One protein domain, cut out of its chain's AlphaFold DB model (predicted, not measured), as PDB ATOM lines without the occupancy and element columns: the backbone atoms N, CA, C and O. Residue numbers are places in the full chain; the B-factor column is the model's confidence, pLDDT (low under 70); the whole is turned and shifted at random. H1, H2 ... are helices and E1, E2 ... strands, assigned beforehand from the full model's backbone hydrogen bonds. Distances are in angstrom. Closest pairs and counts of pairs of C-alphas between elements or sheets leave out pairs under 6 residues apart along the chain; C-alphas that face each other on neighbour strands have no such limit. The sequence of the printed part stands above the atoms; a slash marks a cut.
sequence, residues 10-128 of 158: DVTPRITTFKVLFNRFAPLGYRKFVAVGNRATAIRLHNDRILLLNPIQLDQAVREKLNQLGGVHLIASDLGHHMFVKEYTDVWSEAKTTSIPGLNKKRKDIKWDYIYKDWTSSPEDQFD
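This is residues 10 to 128 of the 158 residues of an uncharacterized protein of Cochliobolus sativus (strain ND90Pr / ATCC 201652) (UniProt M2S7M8). A twisted sheet of six strands has its two longest strands, E2 and E3, drawn out as a long hairpin arm that reaches well past the other strands, while the short strands E4, E5 and E6 lie side by side beyond E3. H1 and H2 graze one side of the sheet, H4 grazes the other side near E6, and the small H3 follows past the end of E6. The 119 printed residues hold six named strands and four named helices, in the order E1 E2 E3 E4 H1 E5 H2 E6 H3 H4, and the class is mixed, helices and strands. The mixed sheet has the order E1, E2, E3, E4, E5, E6, antiparallel from E1 to E4 and parallel from E4 to E6. The whole is compact, with a radius of gyration of the C-alphas of 15.2 A and spans of 47 by 33 by 25 A.

E1 is residues 10 to 12, 5.5 A long, and C-alpha 10 is at (12.949, -12.036, 109.079). E2, residues 15 to 26, is 31.2 A long and bends by 56 degrees at residue 23. E3, residues 32 to 44, is 38.2 A long, from C-alpha 32 at (42.066, 3.668, 108.855) to C-alpha 44 at (8.120, -10.489, 119.085). E4 is residues 50 to 53, 9.7 A, and H1 is residues 60 to 68, 12.3 A. E5 is residues 74 to 76, 6.8 A, H2 is residues 85 to 91, 10.3 A, and E6 is residues 96 to 99, 10.3 A. H3 is residues 103 to 106, 5.1 A, and H4 is residues 123 to 127, 5.8 A, with C-alpha 127 at (8.710, -6.384, 132.462).

E1, E2, E3 and E4 form a meander, each strand the antiparallel neighbour of the one before. E1 is an edge strand and forms a hairpin with E2, with N 11 and O 15 2.8 A apart. The hairpin of E2 and E3 has N 16 and O 42 2.9 A apart, and N 24 and O 34 2.9 A apart. The hairpin of E3 and E4 has N 43 and O 51 2.8 A apart. E4 and E5 are parallel at 11 degrees, with N 52 and O 74 2.8 A apart. E5 and the other edge strand, E6, are parallel at 12 degrees, with N 98 and O 75 2.8 A apart. E4, H1, E5 and E5, H2, E6 are strand-helix-strand units, two parallel neighbour strands with a helix between, each with a right-handed crossover. H1 only grazes the sheet with residues 62 to 66; its closest C-alphas to E2 are Val 62 and Phe 18, 7.5 A apart. H2 only grazes it with residues 85 to 89; the closest C-alphas of H2 and E5 are Val 85 and Ile 75, 7.6 A apart. H4 only grazes it with residues 123 to 127; the closest C-alphas of H4 and E6 are Pro 123 and Thr 98, 7.6 A apart. H3 is not on the sheet, and H1 and H2 are apart. Every O i to N i+4 pair is within hydrogen-bond range in H1, H2 and H4, and H3 is too short for such a pair.

The C-alphas farthest apart are those of Gly 29 and Asn 47, 48.1 A. The printed part has no cut. The link from H3 to H4, residues 107 to 122, is long, and its residues 114 to 115 pair, parallel, with residues 98 to 99 of E6. Mean pLDDT of the printed part is 82.8; residues 23 to 36, 79 and 117 to 128 are under 70.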
ATOM      1  N   ASP A  10      13.733 -11.202 108.173       92.75
ATOM      2  CA  ASP A  10      12.949 -12.036 109.079       92.75
ATOM      3  C   ASP A  10      13.636 -13.409 109.153       92.75
ATOM      4  O   ASP A  10      13.729 -14.133 108.163       92.75
ATOM      5  N   VAL A  11      14.234 -13.717 110.306       88.69
ATOM      6  CA  VAL A  11      14.947 -14.983 110.554       88.69
ATOM      7  C   VAL A  11      13.948 -16.067 110.946       88.69
ATOM      8  O   VAL A  11      14.067 -17.213 110.525       88.69
ATOM      9  N   THR A  12      12.950 -15.684 111.738       88.50
ATOM     10  CA  THR A  12      11.791 -16.501 112.101       88.50
ATOM     11  C   THR A  12      10.552 -15.599 112.107       88.50
ATOM     12  O   THR A  12      10.703 -14.375 112.108       88.50
ATOM     13  N   PRO A  13       9.325 -16.145 112.193       89.06
ATOM     14  CA  PRO A  13       8.117 -15.323 112.324       89.06
ATOM     15  C   PRO A  13       8.115 -14.368 113.531       89.06
ATOM     16  O   PRO A  13       7.347 -13.410 113.553       89.06
ATOM     17  N   ARG A  14       8.965 -14.617 114.539       88.62
ATOM     18  CA  ARG A  14       9.091 -13.785 115.744       88.62
ATOM     19  C   ARG A  14      10.369 -12.947 115.789       88.62
ATOM     20  O   ARG A  14      10.467 -12.076 116.642       88.62
ATOM     21  N   ILE A  15      11.353 -13.206 114.927       91.44
ATOM     22  CA  ILE A  15      12.677 -12.575 115.005       91.44
ATOM     23  C   ILE A  15      13.009 -11.897 113.681       91.44
ATOM     24  O   ILE A  15      13.222 -12.559 112.664       91.44
ATOM     25  N   THR A  16      13.171 -10.579 113.730       92.50
ATOM     26  CA  THR A  16      13.625  -9.756 112.608       92.50
ATOM     27  C   THR A  16      14.977  -9.137 112.944       92.50
ATOM     28  O   THR A  16      15.172  -8.575 114.018       92.50
ATOM     29  N   THR A  17      15.931  -9.205 112.018       92.88
ATOM     30  CA  THR A  17      17.260  -8.596 112.175       92.88
ATOM     31  C   THR A  17      17.465  -7.452 111.194       92.88
ATOM     32  O   THR A  17      17.049  -7.529 110.038       92.88
ATOM     33  N   PHE A  18      18.157  -6.411 111.650       93.19
ATOM     34  CA  PHE A  18      18.532  -5.238 110.868       93.19
ATOM     35  C   PHE A  18      20.049  -5.140 110.874       93.19
ATOM     36  O   PHE A  18      20.647  -4.972 111.933       93.19
ATOM     37  N   LYS A  19      20.689  -5.289 109.716       90.69
ATOM     38  CA  LYS A  19      22.151  -5.293 109.587       90.69
ATOM     39  C   LYS A  19      22.584  -4.093 108.762       90.69
ATOM     40  O   LYS A  19      22.120  -3.930 107.636       90.69
ATOM     41  N   VAL A  20      23.496  -3.294 109.302       87.50
ATOM     42  CA  VAL A  20      24.115  -2.162 108.604       87.50
ATOM     43  C   VAL A  20      25.626  -2.225 108.767       87.50
ATOM     44  O   VAL A  20      26.141  -2.844 109.696       87.50
ATOM     45  N   LEU A  21      26.357  -1.585 107.862       79.50
ATOM     46  CA  LEU A  21      27.796  -1.395 108.016       79.50
ATOM     47  C   LEU A  21      28.049   0.016 108.534       79.50
ATOM     48  O   LEU A  21      27.540   0.979 107.966       79.50
ATOM     49  N   PHE A  22      28.847   0.123 109.591       71.81
ATOM     50  CA  PHE A  22      29.260   1.379 110.199       71.81
ATOM     51  C   PHE A  22      30.785   1.480 110.196       71.81
ATOM     52  O   PHE A  22      31.485   0.524 110.519       71.81
ATOM     53  N   ASN A  23      31.321   2.643 109.842       69.19
ATOM     54  CA  ASN A  23      32.763   2.861 109.842       69.19
ATOM     55  C   ASN A  23      33.230   3.240 111.248       69.19
ATOM     56  O   ASN A  23      32.962   4.343 111.716       69.19
ATOM     57  N   ARG A  24      33.968   2.347 111.911       66.69
ATOM     58  CA  ARG A  24      34.604   2.640 113.200       66.69
ATOM     59  C   ARG A  24      36.061   3.030 112.971       66.69
ATOM     60  O   ARG A  24      36.778   2.389 112.202       66.69
ATOM     61  N   PHE A  25      36.505   4.084 113.650       60.41
ATOM     62  CA  PHE A  25      37.921   4.427 113.693       60.41
ATOM     63  C   PHE A  25      38.664   3.392 114.549       60.41
ATOM     64  O   PHE A  25      38.313   3.193 115.714       60.41
ATOM     65  N   ALA A  26      39.656   2.714 113.967       62.94
ATOM     66  CA  ALA A  26      40.468   1.704 114.640       62.94
ATOM     67  C   ALA A  26      41.870   2.273 114.948       62.94
ATOM     68  O   ALA A  26      42.728   2.301 114.059       62.94
ATOM     69  N   PRO A  27      42.129   2.746 116.185       55.66
ATOM     70  CA  PRO A  27      43.414   3.347 116.547       55.66
ATOM     71  C   PRO A  27      44.538   2.320 116.782       55.66
ATOM     72  O   PRO A  27      45.704   2.704 116.799       55.66
ATOM     73  N   LEU A  28      44.228   1.024 116.912       58.69
ATOM     74  CA  LEU A  28      45.216  -0.049 117.091       58.69
ATOM     75  C   LEU A  28      45.878  -0.440 115.756       58.69
ATOM     76  O   LEU A  28      45.551  -1.457 115.154       58.69
ATOM     77  N   GLY A  29      46.800   0.400 115.280       54.34
ATOM     78  CA  GLY A  29      47.812   0.038 114.275       54.34
ATOM     79  C   GLY A  29      47.499   0.361 112.810       54.34
ATOM     80  O   GLY A  29      48.424   0.431 112.008       54.34
ATOM     81  N   TYR A  30      46.241   0.634 112.444       55.06
ATOM     82  CA  TYR A  30      45.861   0.773 111.026       55.06
ATOM     83  C   TYR A  30      45.561   2.200 110.550       55.06
ATOM     84  O   TYR A  30      45.461   2.387 109.341       55.06
ATOM     85  N   ARG A  31      45.411   3.196 111.450       57.09
ATOM     86  CA  ARG A  31      45.028   4.607 111.147       57.09
ATOM     87  C   ARG A  31      44.007   4.729 109.997       57.09
ATOM     88  O   ARG A  31      44.089   5.630 109.167       57.09
ATOM     89  N   LYS A  32      43.058   3.795 109.927       63.06
ATOM     90  CA  LYS A  32      42.066   3.668 108.855       63.06
ATOM     91  C   LYS A  32      40.704   3.387 109.472       63.06
ATOM     92  O   LYS A  32      40.596   2.752 110.522       63.06
ATOM     93  N   PHE A  33      39.664   3.873 108.807       66.69
ATOM     94  CA  PHE A  33      38.295   3.494 109.121       66.69
ATOM     95  C   PHE A  33      38.062   2.060 108.656       66.69
ATOM     96  O   PHE A  33      38.299   1.736 107.493       66.69
ATOM     97  N   VAL A  34      37.605   1.208 109.571       65.38
ATOM     98  CA  VAL A  34      37.224  -0.171 109.269       65.38
ATOM     99  C   VAL A  34      35.705  -0.254 109.312       65.38
ATOM    100  O   VAL A  34      35.076   0.228 110.256       65.38
ATOM    101  N   ALA A  35      35.109  -0.852 108.282       67.88
ATOM    102  CA  ALA A  35      33.681  -1.131 108.267       67.88
ATOM    103  C   ALA A  35      33.383  -2.279 109.241       67.88
ATOM    104  O   ALA A  35      33.776  -3.421 109.012       67.88
ATOM    105  N   VAL A  36      32.687  -1.965 110.328       67.69
ATOM    106  CA  VAL A  36      32.198  -2.911 111.329       67.69
ATOM    107  C   VAL A  36      30.700  -3.104 111.110       67.69
ATOM    108  O   VAL A  36      29.964  -2.145 110.877       67.69
ATOM    109  N   GLY A  37      30.231  -4.350 111.149       72.31
ATOM    110  CA  GLY A  37      28.800  -4.637 111.092       72.31
ATOM    111  C   GLY A  37      28.110  -4.228 112.390       72.31
ATOM    112  O   GLY A  37      28.518  -4.672 113.458       72.31
ATOM    113  N   ASN A  38      27.060  -3.420 112.286       81.19
ATOM    114  CA  ASN A  38      26.137  -3.136 113.375       81.19
ATOM    115  C   ASN A  38      24.821  -3.892 113.120       81.19
ATOM    116  O   ASN A  38      24.368  -3.997 111.973       81.19
ATOM    117  N   ARG A  39      24.236  -4.474 114.169       87.88
ATOM    118  CA  ARG A  39      23.040  -5.310 114.067       87.88
ATOM    119  C   ARG A  39      22.069  -5.022 115.201       87.88
ATOM    120  O   ARG A  39      22.405  -5.288 116.351       87.88
ATOM    121  N   ALA A  40      20.852  -4.632 114.834       91.69
ATOM    122  CA  ALA A  40      19.706  -4.664 115.731       91.69
ATOM    123  C   ALA A  40      18.893  -5.948 115.527       91.69
ATOM    124  O   ALA A  40      18.843  -6.497 114.418       91.69
ATOM    125  N   THR A  41      18.218  -6.394 116.582       93.06
ATOM    126  CA  THR A  41      17.303  -7.541 116.540       93.06
ATOM    127  C   THR A  41      15.988  -7.155 117.198       93.06
ATOM    128  O   THR A  41      15.974  -6.815 118.376       93.06
ATOM    129  N   ALA A  42      14.893  -7.219 116.446       94.31
ATOM    130  CA  ALA A  42      13.542  -7.128 116.980       94.31
ATOM    131  C   ALA A  42      13.013  -8.537 117.262       94.31
ATOM    132  O   ALA A  42      13.087  -9.420 116.404       94.31
ATOM    133  N   ILE A  43      12.483  -8.728 118.463       91.31
ATOM    134  CA  ILE A  43      11.909  -9.981 118.940       91.31
ATOM    135  C   ILE A  43      10.455  -9.708 119.311       91.31
ATOM    136  O   ILE A  43      10.179  -8.823 120.119       91.31
ATOM    137  N   ARG A  44       9.535 -10.466 118.718       90.19
ATOM    138  CA  ARG A  44       8.120 -10.489 119.085       90.19
ATOM    139  C   ARG A  44       7.913 -11.446 120.255       90.19
ATOM    140  O   ARG A  44       8.155 -12.647 120.121       90.19
ATOM    141  N   LEU A  45       7.472 -10.885 121.373       87.44
ATOM    142  CA  LEU A  45       7.141 -11.586 122.609       87.44
ATOM    143  C   LEU A  45       5.760 -12.256 122.513       87.44
ATOM    144  O   LEU A  45       5.000 -11.993 121.579       87.44
ATOM    145  N   HIS A  46       5.418 -13.120 123.471       82.19
ATOM    146  CA  HIS A  46       4.141 -13.846 123.495       82.19
ATOM    147  C   HIS A  46       2.912 -12.928 123.559       82.19
ATOM    148  O   HIS A  46       1.850 -13.296 123.068       82.19
ATOM    149  N   ASN A  47       3.060 -11.737 124.138       85.44
ATOM    150  CA  ASN A  47       2.021 -10.712 124.251       85.44
ATOM    151  C   ASN A  47       2.026  -9.717 123.072       85.44
ATOM    152  O   ASN A  47       1.576  -8.584 123.226       85.44
ATOM    153  N   ASP A  48       2.598 -10.112 121.929       88.75
ATOM    154  CA  ASP A  48       2.765  -9.310 120.707       88.75
ATOM    155  C   ASP A  48       3.590  -8.019 120.857       88.75
ATOM    156  O   ASP A  48       3.781  -7.277 119.891       88.75
ATOM    157  N   ARG A  49       4.172  -7.768 122.035       91.44
ATOM    158  CA  ARG A  49       5.100  -6.652 122.231       91.44
ATOM    159  C   ARG A  49       6.425  -6.940 121.538       91.44
ATOM    160  O   ARG A  49       6.870  -8.082 121.424       91.44
ATOM    161  N   ILE A  50       7.095  -5.871 121.119       94.19
ATOM    162  CA  ILE A  50       8.403  -5.947 120.466       94.19
ATOM    163  C   ILE A  50       9.504  -5.490 121.416       94.19
ATOM    164  O   ILE A  50       9.510  -4.342 121.877       94.19
ATOM    165  N   LEU A  51      10.467  -6.384 121.633       92.25
ATOM    166  CA  LEU A  51      11.759  -6.101 122.241       92.25
ATOM    167  C   LEU A  51      12.790  -5.818 121.150       92.25
ATOM    168  O   LEU A  51      13.043  -6.661 120.292       92.25
ATOM    169  N   LEU A  52      13.407  -4.640 121.199       93.56
ATOM    170  CA  LEU A  52      14.499  -4.258 120.317       93.56
ATOM    171  C   LEU A  52      15.835  -4.326 121.058       93.56
ATOM    172  O   LEU A  52      16.076  -3.582 122.009       93.56
ATOM    173  N   LEU A  53      16.724  -5.187 120.571       90.44
ATOM    174  CA  LEU A  53      18.102  -5.303 121.032       90.44
ATOM    175  C   LEU A  53      19.031  -4.493 120.128       90.44
ATOM    176  O   LEU A  53      18.943  -4.604 118.903       90.44
ATOM    177  N   ASN A  54      19.959  -3.757 120.743       87.44
ATOM    178  CA  ASN A  54      21.042  -3.015 120.093       87.44
ATOM    179  C   ASN A  54      20.568  -2.104 118.947       87.44
ATOM    180  O   ASN A  54      20.860  -2.386 117.782       87.44
ATOM    181  N   PRO A  55      19.844  -1.010 119.254       90.19
ATOM    182  CA  PRO A  55      19.322  -0.101 118.239       90.19
ATOM    183  C   PRO A  55      20.411   0.412 117.283       90.19
ATOM    184  O   PRO A  55      21.487   0.846 117.701       90.19
ATOM    185  N   ILE A  56      20.112   0.362 115.985       91.50
ATOM    186  CA  ILE A  56      20.911   0.978 114.913       91.50
ATOM    187  C   ILE A  56      20.347   2.367 114.598       91.50
ATOM    188  O   ILE A  56      19.418   2.798 115.256       91.50
ATOM    189  N   GLN A  57      20.877   3.082 113.612       92.12
ATOM    190  CA  GLN A  57      20.274   4.347 113.181       92.12
ATOM    191  C   GLN A  57      18.814   4.149 112.739       92.12
ATOM    192  O   GLN A  57      18.512   3.189 112.018       92.12
ATOM    193  N   LEU A  58      17.913   5.047 113.158       93.88
ATOM    194  CA  LEU A  58      16.491   4.952 112.838       93.88
ATOM    195  C   LEU A  58      16.189   5.563 111.463       93.88
ATOM    196  O   LEU A  58      15.582   6.624 111.333       93.88
ATOM    197  N   ASP A  59      16.596   4.857 110.410       91.50
ATOM    198  CA  ASP A  59      16.258   5.224 109.034       91.50
ATOM    199  C   ASP A  59      14.785   4.913 108.711       91.50
ATOM    200  O   ASP A  59      14.156   4.052 109.337       91.50
ATOM    201  N   GLN A  60      14.240   5.555 107.669       94.00
ATOM    202  CA  GLN A  60      12.844   5.377 107.241       94.00
ATOM    203  C   GLN A  60      12.457   3.897 107.069       94.00
ATOM    204  O   GLN A  60      11.453   3.462 107.625       94.00
ATOM    205  N   ALA A  61      13.287   3.100 106.390       94.25
ATOM    206  CA  ALA A  61      13.025   1.674 106.176       94.25
ATOM    207  C   ALA A  61      13.025   0.851 107.483       94.25
ATOM    208  O   ALA A  61      12.245  -0.091 107.630       94.25
ATOM    209  N   VAL A  62      13.881   1.207 108.452       95.69
ATOM    210  CA  VAL A  62      13.913   0.564 109.778       95.69
ATOM    211  C   VAL A  62      12.633   0.900 110.535       95.69
ATOM    212  O   VAL A  62      11.975   0.004 111.063       95.69
ATOM    213  N   ARG A  63      12.244   2.180 110.536       96.50
ATOM    214  CA  ARG A  63      11.025   2.660 111.189       96.50
ATOM    215  C   ARG A  63       9.771   2.016 110.605       96.50
ATOM    216  O   ARG A  63       8.933   1.539 111.361       96.50
ATOM    217  N   GLU A  64       9.652   1.965 109.282       97.06
ATOM    218  CA  GLU A  64       8.515   1.345 108.595       97.06
ATOM    219  C   GLU A  64       8.389  -0.139 108.941       97.06
ATOM    220  O   GLU A  64       7.304  -0.587 109.311       97.06
ATOM    221  N   LYS A  65       9.494  -0.897 108.915       96.88
ATOM    222  CA  LYS A  65       9.465  -2.309 109.310       96.88
ATOM    223  C   LYS A  65       9.085  -2.480 110.781       96.88
ATOM    224  O   LYS A  65       8.289  -3.356 111.093       96.88
ATOM    225  N   LEU A  66       9.615  -1.662 111.691       97.50
ATOM    226  CA  LEU A  66       9.249  -1.735 113.110       97.50
ATOM    227  C   LEU A  66       7.775  -1.386 113.341       97.50
ATOM    228  O   LEU A  66       7.117  -2.052 114.134       97.50
ATOM    229  N   ASN A  67       7.226  -0.418 112.604       97.25
ATOM    230  CA  ASN A  67       5.794  -0.117 112.630       97.25
ATOM    231  C   ASN A  67       4.954  -1.300 112.128       97.25
ATOM    232  O   ASN A  67       3.962  -1.645 112.762       97.25
ATOM    233  N   GLN A  68       5.374  -1.975 111.051       96.38
ATOM    234  CA  GLN A  68       4.713  -3.197 110.563       96.38
ATOM    235  C   GLN A  68       4.742  -4.337 111.592       96.38
ATOM    236  O   GLN A  68       3.844  -5.176 111.609       96.38
ATOM    237  N   LEU A  69       5.763  -4.379 112.453       94.81
ATOM    238  CA  LEU A  69       5.858  -5.355 113.539       94.81
ATOM    239  C   LEU A  69       4.971  -5.013 114.749       94.81
ATOM    240  O   LEU A  69       4.839  -5.865 115.620       94.81
ATOM    241  N   GLY A  70       4.355  -3.826 114.793       95.56
ATOM    242  CA  GLY A  70       3.524  -3.358 115.911       95.56
ATOM    243  C   GLY A  70       4.153  -2.239 116.747       95.56
ATOM    244  O   GLY A  70       3.590  -1.852 117.765       95.56
ATOM    245  N   GLY A  71       5.301  -1.697 116.333       96.50
ATOM    246  CA  GLY A  71       6.040  -0.676 117.081       96.50
ATOM    247  C   GLY A  71       6.952  -1.260 118.162       96.50
ATOM    248  O   GLY A  71       6.920  -2.454 118.448       96.50
ATOM    249  N   VAL A  72       7.811  -0.426 118.750       96.62
ATOM    250  CA  VAL A  72       8.804  -0.853 119.752       96.62
ATOM    251  C   VAL A  72       8.278  -0.592 121.157       96.62
ATOM    252  O   VAL A  72       7.843   0.512 121.457       96.62
ATOM    253  N   HIS A  73       8.345  -1.601 122.026       95.38
ATOM    254  CA  HIS A  73       7.784  -1.539 123.381       95.38
ATOM    255  C   HIS A  73       8.846  -1.672 124.474       95.38
ATOM    256  O   HIS A  73       8.633  -1.241 125.608       95.38
ATOM    257  N   LEU A  74       9.964  -2.316 124.146       92.00
ATOM    258  CA  LEU A  74      11.103  -2.520 125.028       92.00
ATOM    259  C   LEU A  74      12.382  -2.279 124.231       92.00
ATOM    260  O   LEU A  74      12.506  -2.753 123.101       92.00
ATOM    261  N   ILE A  75      13.338  -1.568 124.818       91.50
ATOM    262  CA  ILE A  75      14.636  -1.288 124.202       91.50
ATOM    263  C   ILE A  75      15.736  -1.734 125.156       91.50
ATOM    264  O   ILE A  75      15.799  -1.286 126.302       91.50
ATOM    265  N   ALA A  76      16.635  -2.582 124.672       87.44
ATOM    266  CA  ALA A  76      17.836  -2.975 125.394       87.44
ATOM    267  C   ALA A  76      19.083  -2.589 124.601       87.44
ATOM    268  O   ALA A  76      19.192  -2.879 123.407       87.44
ATOM    269  N   SER A  77      20.037  -1.939 125.271       81.88
ATOM    270  CA  SER A  77      21.328  -1.592 124.673       81.88
ATOM    271  C   SER A  77      22.493  -1.874 125.614       81.88
ATOM    272  O   SER A  77      22.390  -1.663 126.822       81.88
ATOM    273  N   ASP A  78      23.634  -2.240 125.036       74.44
ATOM    274  CA  ASP A  78      24.921  -2.336 125.727       74.44
ATOM    275  C   ASP A  78      25.773  -1.045 125.584       74.44
ATOM    276  O   ASP A  78      25.318  -0.024 125.056       74.44
ATOM    277  N   LEU A  79      27.034  -1.069 126.051       69.50
ATOM    278  CA  LEU A  79      27.949   0.084 125.968       69.50
ATOM    279  C   LEU A  79      28.316   0.464 124.524       69.50
ATOM    280  O   LEU A  79      28.727   1.597 124.288       69.50
ATOM    281  N   GLY A  80      28.231  -0.470 123.577       70.75
ATOM    282  CA  GLY A  80      28.586  -0.255 122.176       70.75
ATOM    283  C   GLY A  80      27.417   0.217 121.312       70.75
ATOM    284  O   GLY A  80      27.644   0.876 120.299       70.75
ATOM    285  N   HIS A  81      26.179  -0.078 121.715       76.75
ATOM    286  CA  HIS A  81      24.980   0.100 120.887       76.75
ATOM    287  C   HIS A  81      23.958   1.087 121.470       76.75
ATOM    288  O   HIS A  81      22.794   1.096 121.079       76.75
ATOM    289  N   HIS A  82      24.372   1.958 122.392       80.12
ATOM    290  CA  HIS A  82      23.464   2.926 123.013       80.12
ATOM    291  C   HIS A  82      23.217   4.193 122.180       80.12
ATOM    292  O   HIS A  82      22.335   4.979 122.524       80.12
ATOM    293  N   MET A  83      24.025   4.471 121.146       86.31
ATOM    294  CA  MET A  83      24.048   5.785 120.473       86.31
ATOM    295  C   MET A  83      22.663   6.221 119.984       86.31
ATOM    296  O   MET A  83      22.242   7.337 120.280       86.31
ATOM    297  N   PHE A  84      21.926   5.304 119.363       91.06
ATOM    298  CA  PHE A  84      20.662   5.603 118.697       91.06
ATOM    299  C   PHE A  84      19.425   5.482 119.590       91.06
ATOM    300  O   PHE A  84      18.348   5.857 119.157       91.06
ATOM    301  N   VAL A  85      19.549   5.027 120.846       91.75
ATOM    302  CA  VAL A  85      18.395   4.788 121.743       91.75
ATOM    303  C   VAL A  85      17.453   5.998 121.825       91.75
ATOM    304  O   VAL A  85      16.238   5.821 121.819       91.75
ATOM    305  N   LYS A  86      18.001   7.222 121.825       93.94
ATOM    306  CA  LYS A  86      17.214   8.460 121.883       93.94
ATOM    307  C   LYS A  86      16.232   8.599 120.710       93.94
ATOM    308  O   LYS A  86      15.062   8.876 120.948       93.94
ATOM    309  N   GLU A  87      16.670   8.306 119.483       95.12
ATOM    310  CA  GLU A  87      15.824   8.370 118.278       95.12
ATOM    311  C   GLU A  87      14.605   7.446 118.390       95.12
ATOM    312  O   GLU A  87      13.507   7.793 117.963       95.12
ATOM    313  N   TYR A  88      14.779   6.281 119.016       96.31
ATOM    314  CA  TYR A  88      13.692   5.330 119.228       96.31
ATOM    315  C   TYR A  88      12.747   5.806 120.321       96.31
ATOM    316  O   TYR A  88      11.540   5.736 120.128       96.31
ATOM    317  N   THR A  89      13.262   6.323 121.438       95.44
ATOM    318  CA  THR A  89      12.408   6.860 122.510       95.44
ATOM    319  C   THR A  89      11.645   8.119 122.095       95.44
ATOM    320  O   THR A  89      10.604   8.410 122.667       95.44
ATOM    321  N   ASP A  90      12.126   8.856 121.090       95.75
ATOM    322  CA  ASP A  90      11.411  10.013 120.540       95.75
ATOM    323  C   ASP A  90      10.232   9.596 119.645       95.75
ATOM    324  O   ASP A  90       9.243  10.321 119.547       95.75
ATOM    325  N   VAL A  91      10.312   8.420 119.010       97.06
ATOM    326  CA  VAL A  91       9.237   7.865 118.168       97.06
ATOM    327  C   VAL A  91       8.273   6.986 118.971       97.06
ATOM    328  O   VAL A  91       7.064   7.061 118.762       97.06
ATOM    329  N   TRP A  92       8.794   6.169 119.884       96.88
ATOM    330  CA  TRP A  92       8.043   5.278 120.770       96.88
ATOM    331  C   TRP A  92       8.277   5.697 122.225       96.88
ATOM    332  O   TRP A  92       9.045   5.073 122.955       96.88
ATOM    333  N   SER A  93       7.616   6.777 122.644       95.50
ATOM    334  CA  SER A  93       7.794   7.399 123.967       95.50
ATOM    335  C   SER A  93       7.374   6.521 125.148       95.50
ATOM    336  O   SER A  93       7.841   6.730 126.265       95.50
ATOM    337  N   GLU A  94       6.517   5.529 124.908       93.31
ATOM    338  CA  GLU A  94       6.075   4.556 125.914       93.31
ATOM    339  C   GLU A  94       6.992   3.325 126.010       93.31
ATOM    340  O   GLU A  94       6.796   2.468 126.876       93.31
ATOM    341  N   ALA A  95       7.997   3.210 125.132       94.12
ATOM    342  CA  ALA A  95       8.916   2.083 125.147       94.12
ATOM    343  C   ALA A  95       9.777   2.106 126.416       94.12
ATOM    344  O   ALA A  95      10.480   3.083 126.679       94.12
ATOM    345  N   LYS A  96       9.775   1.005 127.176       91.88
ATOM    346  CA  LYS A  96      10.617   0.906 128.375       91.88
ATOM    347  C   LYS A  96      12.057   0.618 127.978       91.88
ATOM    348  O   LYS A  96      12.314  -0.263 127.155       91.88
ATOM    349  N   THR A  97      13.004   1.325 128.576       90.25
ATOM    350  CA  THR A  97      14.425   1.173 128.252       90.25
ATOM    351  C   THR A  97      15.193   0.464 129.362       90.25
ATOM    352  O   THR A  97      14.973   0.678 130.557       90.25
ATOM    353  N   THR A  98      16.139  -0.378 128.956       85.19
ATOM    354  CA  THR A  98      17.045  -1.088 129.859       85.19
ATOM    355  C   THR A  98      18.489  -0.701 129.572       85.19
ATOM    356  O   THR A  98      18.898  -0.541 128.420       85.19
ATOM    357  N   SER A  99      19.252  -0.510 130.643       74.81
ATOM    358  CA  SER A  99      20.625  -0.018 130.613       74.81
ATOM    359  C   SER A  99      21.528  -0.831 131.517       74.81
ATOM    360  O   SER A  99      21.078  -1.444 132.476       74.81
ATOM    361  N   ILE A 100      22.827  -0.746 131.286       78.12
ATOM    362  CA  ILE A 100      23.863  -1.317 132.153       78.12
ATOM    363  C   ILE A 100      24.488  -0.240 133.057       78.12
ATOM    364  O   ILE A 100      24.350   0.959 132.768       78.12
ATOM    365  N   PRO A 101      25.190  -0.619 134.145       77.12
ATOM    366  CA  PRO A 101      25.789   0.344 135.060       77.12
ATOM    367  C   PRO A 101      26.681   1.354 134.336       77.12
ATOM    368  O   PRO A 101      27.482   1.009 133.468       77.12
ATOM    369  N   GLY A 102      26.558   2.628 134.705       76.88
ATOM    370  CA  GLY A 102      27.391   3.709 134.173       76.88
ATOM    371  C   GLY A 102      26.897   4.319 132.860       76.88
ATOM    372  O   GLY A 102      27.278   5.452 132.555       76.88
ATOM    373  N   LEU A 103      26.003   3.654 132.119       77.25
ATOM    374  CA  LEU A 103      25.416   4.233 130.908       77.25
ATOM    375  C   LEU A 103      24.454   5.387 131.235       77.25
ATOM    376  O   LEU A 103      24.496   6.426 130.580       77.25
ATOM    377  N   ASN A 104      23.707   5.279 132.335       80.69
ATOM    378  CA  ASN A 104      22.884   6.361 132.888       80.69
ATOM    379  C   ASN A 104      23.679   7.639 133.223       80.69
ATOM    380  O   ASN A 104      23.155   8.743 133.109       80.69
ATOM    381  N   LYS A 105      24.958   7.520 133.610       83.56
ATOM    382  CA  LYS A 105      25.825   8.685 133.859       83.56
ATOM    383  C   LYS A 105      26.259   9.358 132.554       83.56
ATOM    384  O   LYS A 105      26.402  10.578 132.525       83.56
ATOM    385  N   LYS A 106      26.468   8.569 131.492       82.88
ATOM    386  CA  LYS A 106      26.909   9.045 130.168       82.88
ATOM    387  C   LYS A 106      25.762   9.619 129.333       82.88
ATOM    388  O   LYS A 106      25.971  10.581 128.605       82.88
ATOM    389  N   ARG A 107      24.571   9.028 129.430       86.38
ATOM    390  CA  ARG A 107      23.379   9.371 128.644       86.38
ATOM    391  C   ARG A 107      22.261   9.852 129.556       86.38
ATOM    392  O   ARG A 107      21.385   9.080 129.937       86.38
ATOM    393  N   LYS A 108      22.334  11.137 129.917       88.50
ATOM    394  CA  LYS A 108      21.317  11.844 130.720       88.50
ATOM    395  C   LYS A 108      20.096  12.271 129.901       88.50
ATOM    396  O   LYS A 108      19.085  12.665 130.464       88.50
ATOM    397  N   ASP A 109      20.209  12.209 128.579       90.62
ATOM    398  CA  ASP A 109      19.166  12.501 127.597       90.62
ATOM    399  C   ASP A 109      18.128  11.373 127.454       90.62
ATOM    400  O   ASP A 109      17.095  11.569 126.813       90.62
ATOM    401  N   ILE A 110      18.391  10.205 128.051       89.38
ATOM    402  CA  ILE A 110      17.519   9.027 128.020       89.38
ATOM    403  C   ILE A 110      17.015   8.739 129.437       89.38
ATOM    404  O   ILE A 110      17.799   8.656 130.386       89.38
ATOM    405  N   LYS A 111      15.701   8.538 129.573       89.75
ATOM    406  CA  LYS A 111      15.092   8.002 130.793       89.75
ATOM    407  C   LYS A 111      15.250   6.482 130.790       89.75
ATOM    408  O   LYS A 111      14.582   5.813 130.016       89.75
ATOM    409  N   TRP A 112      16.119   5.968 131.659       87.69
ATOM    410  CA  TRP A 112      16.337   4.531 131.846       87.69
ATOM    411  C   TRP A 112      15.344   3.956 132.857       87.69
ATOM    412  O   TRP A 112      15.401   4.327 134.029       87.69
ATOM    413  N   ASP A 113      14.453   3.063 132.422       87.44
ATOM    414  CA  ASP A 113      13.442   2.454 133.300       87.44
ATOM    415  C   ASP A 113      14.027   1.324 134.151       87.44
ATOM    416  O   ASP A 113      13.637   1.147 135.303       87.44
ATOM    417  N   TYR A 114      15.006   0.595 133.610       82.94
ATOM    418  CA  TYR A 114      15.768  -0.398 134.357       82.94
ATOM    419  C   TYR A 114      17.265  -0.258 134.121       82.94
ATOM    420  O   TYR A 114      17.727  -0.044 133.000       82.94
ATOM    421  N   ILE A 115      18.036  -0.417 135.193       80.06
ATOM    422  CA  ILE A 115      19.493  -0.476 135.139       80.06
ATOM    423  C   ILE A 115      19.898  -1.814 135.745       80.06
ATOM    424  O   ILE A 115      19.653  -2.032 136.931       80.06
ATOM    425  N   TYR A 116      20.529  -2.685 134.957       71.88
ATOM    426  CA  TYR A 116      21.162  -3.898 135.470       71.88
ATOM    427  C   TYR A 116      22.178  -3.475 136.534       71.88
ATOM    428  O   TYR A 116      23.045  -2.667 136.231       71.88
ATOM    429  N   LYS A 117      22.051  -3.944 137.777       66.56
ATOM    430  CA  LYS A 117      23.009  -3.645 138.861       66.56
ATOM    431  C   LYS A 117      23.756  -4.904 139.267       66.56
ATOM    432  O   LYS A 117      24.978  -4.903 139.231       66.56
ATOM    433  N   ASP A 118      22.996  -5.970 139.497       58.69
ATOM    434  CA  ASP A 118      23.481  -7.282 139.899       58.69
ATOM    435  C   ASP A 118      22.789  -8.357 139.049       58.69
ATOM    436  O   ASP A 118      21.635  -8.200 138.647       58.69
ATOM    437  N   TRP A 119      23.482  -9.463 138.765       53.66
ATOM    438  CA  TRP A 119      22.965 -10.582 137.953       53.66
ATOM    439  C   TRP A 119      21.841 -11.383 138.638       53.66
ATOM    440  O   TRP A 119      21.433 -12.425 138.135       53.66
ATOM    441  N   THR A 120      21.385 -10.929 139.806       53.97
ATOM    442  CA  THR A 120      20.379 -11.571 140.658       53.97
ATOM    443  C   THR A 120      18.960 -11.074 140.393       53.97
ATOM    444  O   THR A 120      18.017 -11.756 140.779       53.97
ATOM    445  N   SER A 121      18.788  -9.924 139.731       58.06
ATOM    446  CA  SER A 121      17.479  -9.411 139.313       58.06
ATOM    447  C   SER A 121      17.452  -9.182 137.805       58.06
ATOM    448  O   SER A 121      18.277  -8.435 137.262       58.06
ATOM    449  N   SER A 122      16.503  -9.810 137.113       60.75
ATOM    450  CA  SER A 122      16.380  -9.702 135.663       60.75
ATOM    451  C   SER A 122      15.288  -8.684 135.276       60.75
ATOM    452  O   SER A 122      14.280  -8.548 135.970       60.75
ATOM    453  N   PRO A 123      15.452  -7.929 134.176       61.56
ATOM    454  CA  PRO A 123      14.369  -7.105 133.639       61.56
ATOM    455  C   PRO A 123      13.223  -7.948 133.093       61.56
ATOM    456  O   PRO A 123      12.110  -7.450 132.969       61.56
ATOM    457  N   GLU A 124      13.485  -9.212 132.784       63.84
ATOM    458  CA  GLU A 124      12.474 -10.190 132.412       63.84
ATOM    459  C   GLU A 124      11.410 -10.343 133.507       63.84
ATOM    460  O   GLU A 124      10.221 -10.333 133.185       63.84
ATOM    461  N   ASP A 125      11.829 -10.379 134.780       62.03
ATOM    462  CA  ASP A 125      10.937 -10.442 135.947       62.03
ATOM    463  C   ASP A 125      10.149  -9.136 136.146       62.03
ATOM    464  O   ASP A 125       9.009  -9.142 136.602       62.03
ATOM    465  N   GLN A 126      10.750  -7.990 135.806       64.94
ATOM    466  CA  GLN A 126      10.130  -6.671 136.008       64.94
ATOM    467  C   GLN A 126       9.205  -6.244 134.869       64.94
ATOM    468  O   GLN A 126       8.311  -5.414 135.056       64.94
ATOM    469  N   PHE A 127       9.445  -6.757 133.667       65.62
ATOM    470  CA  PHE A 127       8.710  -6.384 132.462       65.62
ATOM    471  C   PHE A 127       7.879  -7.524 131.880       65.62
ATOM    472  O   PHE A 127       7.243  -7.304 130.842       65.62
ATOM    473  N   ASP A 128       7.858  -8.664 132.574       62.97
ATOM    474  CA  ASP A 128       7.020  -9.832 132.316       62.97
ATOM    475  C   ASP A 128       7.261 -10.442 130.924       62.97
ATOM    476  O   ASP A 128       6.345 -10.656 130.131       62.97
TER     477      ASP A 128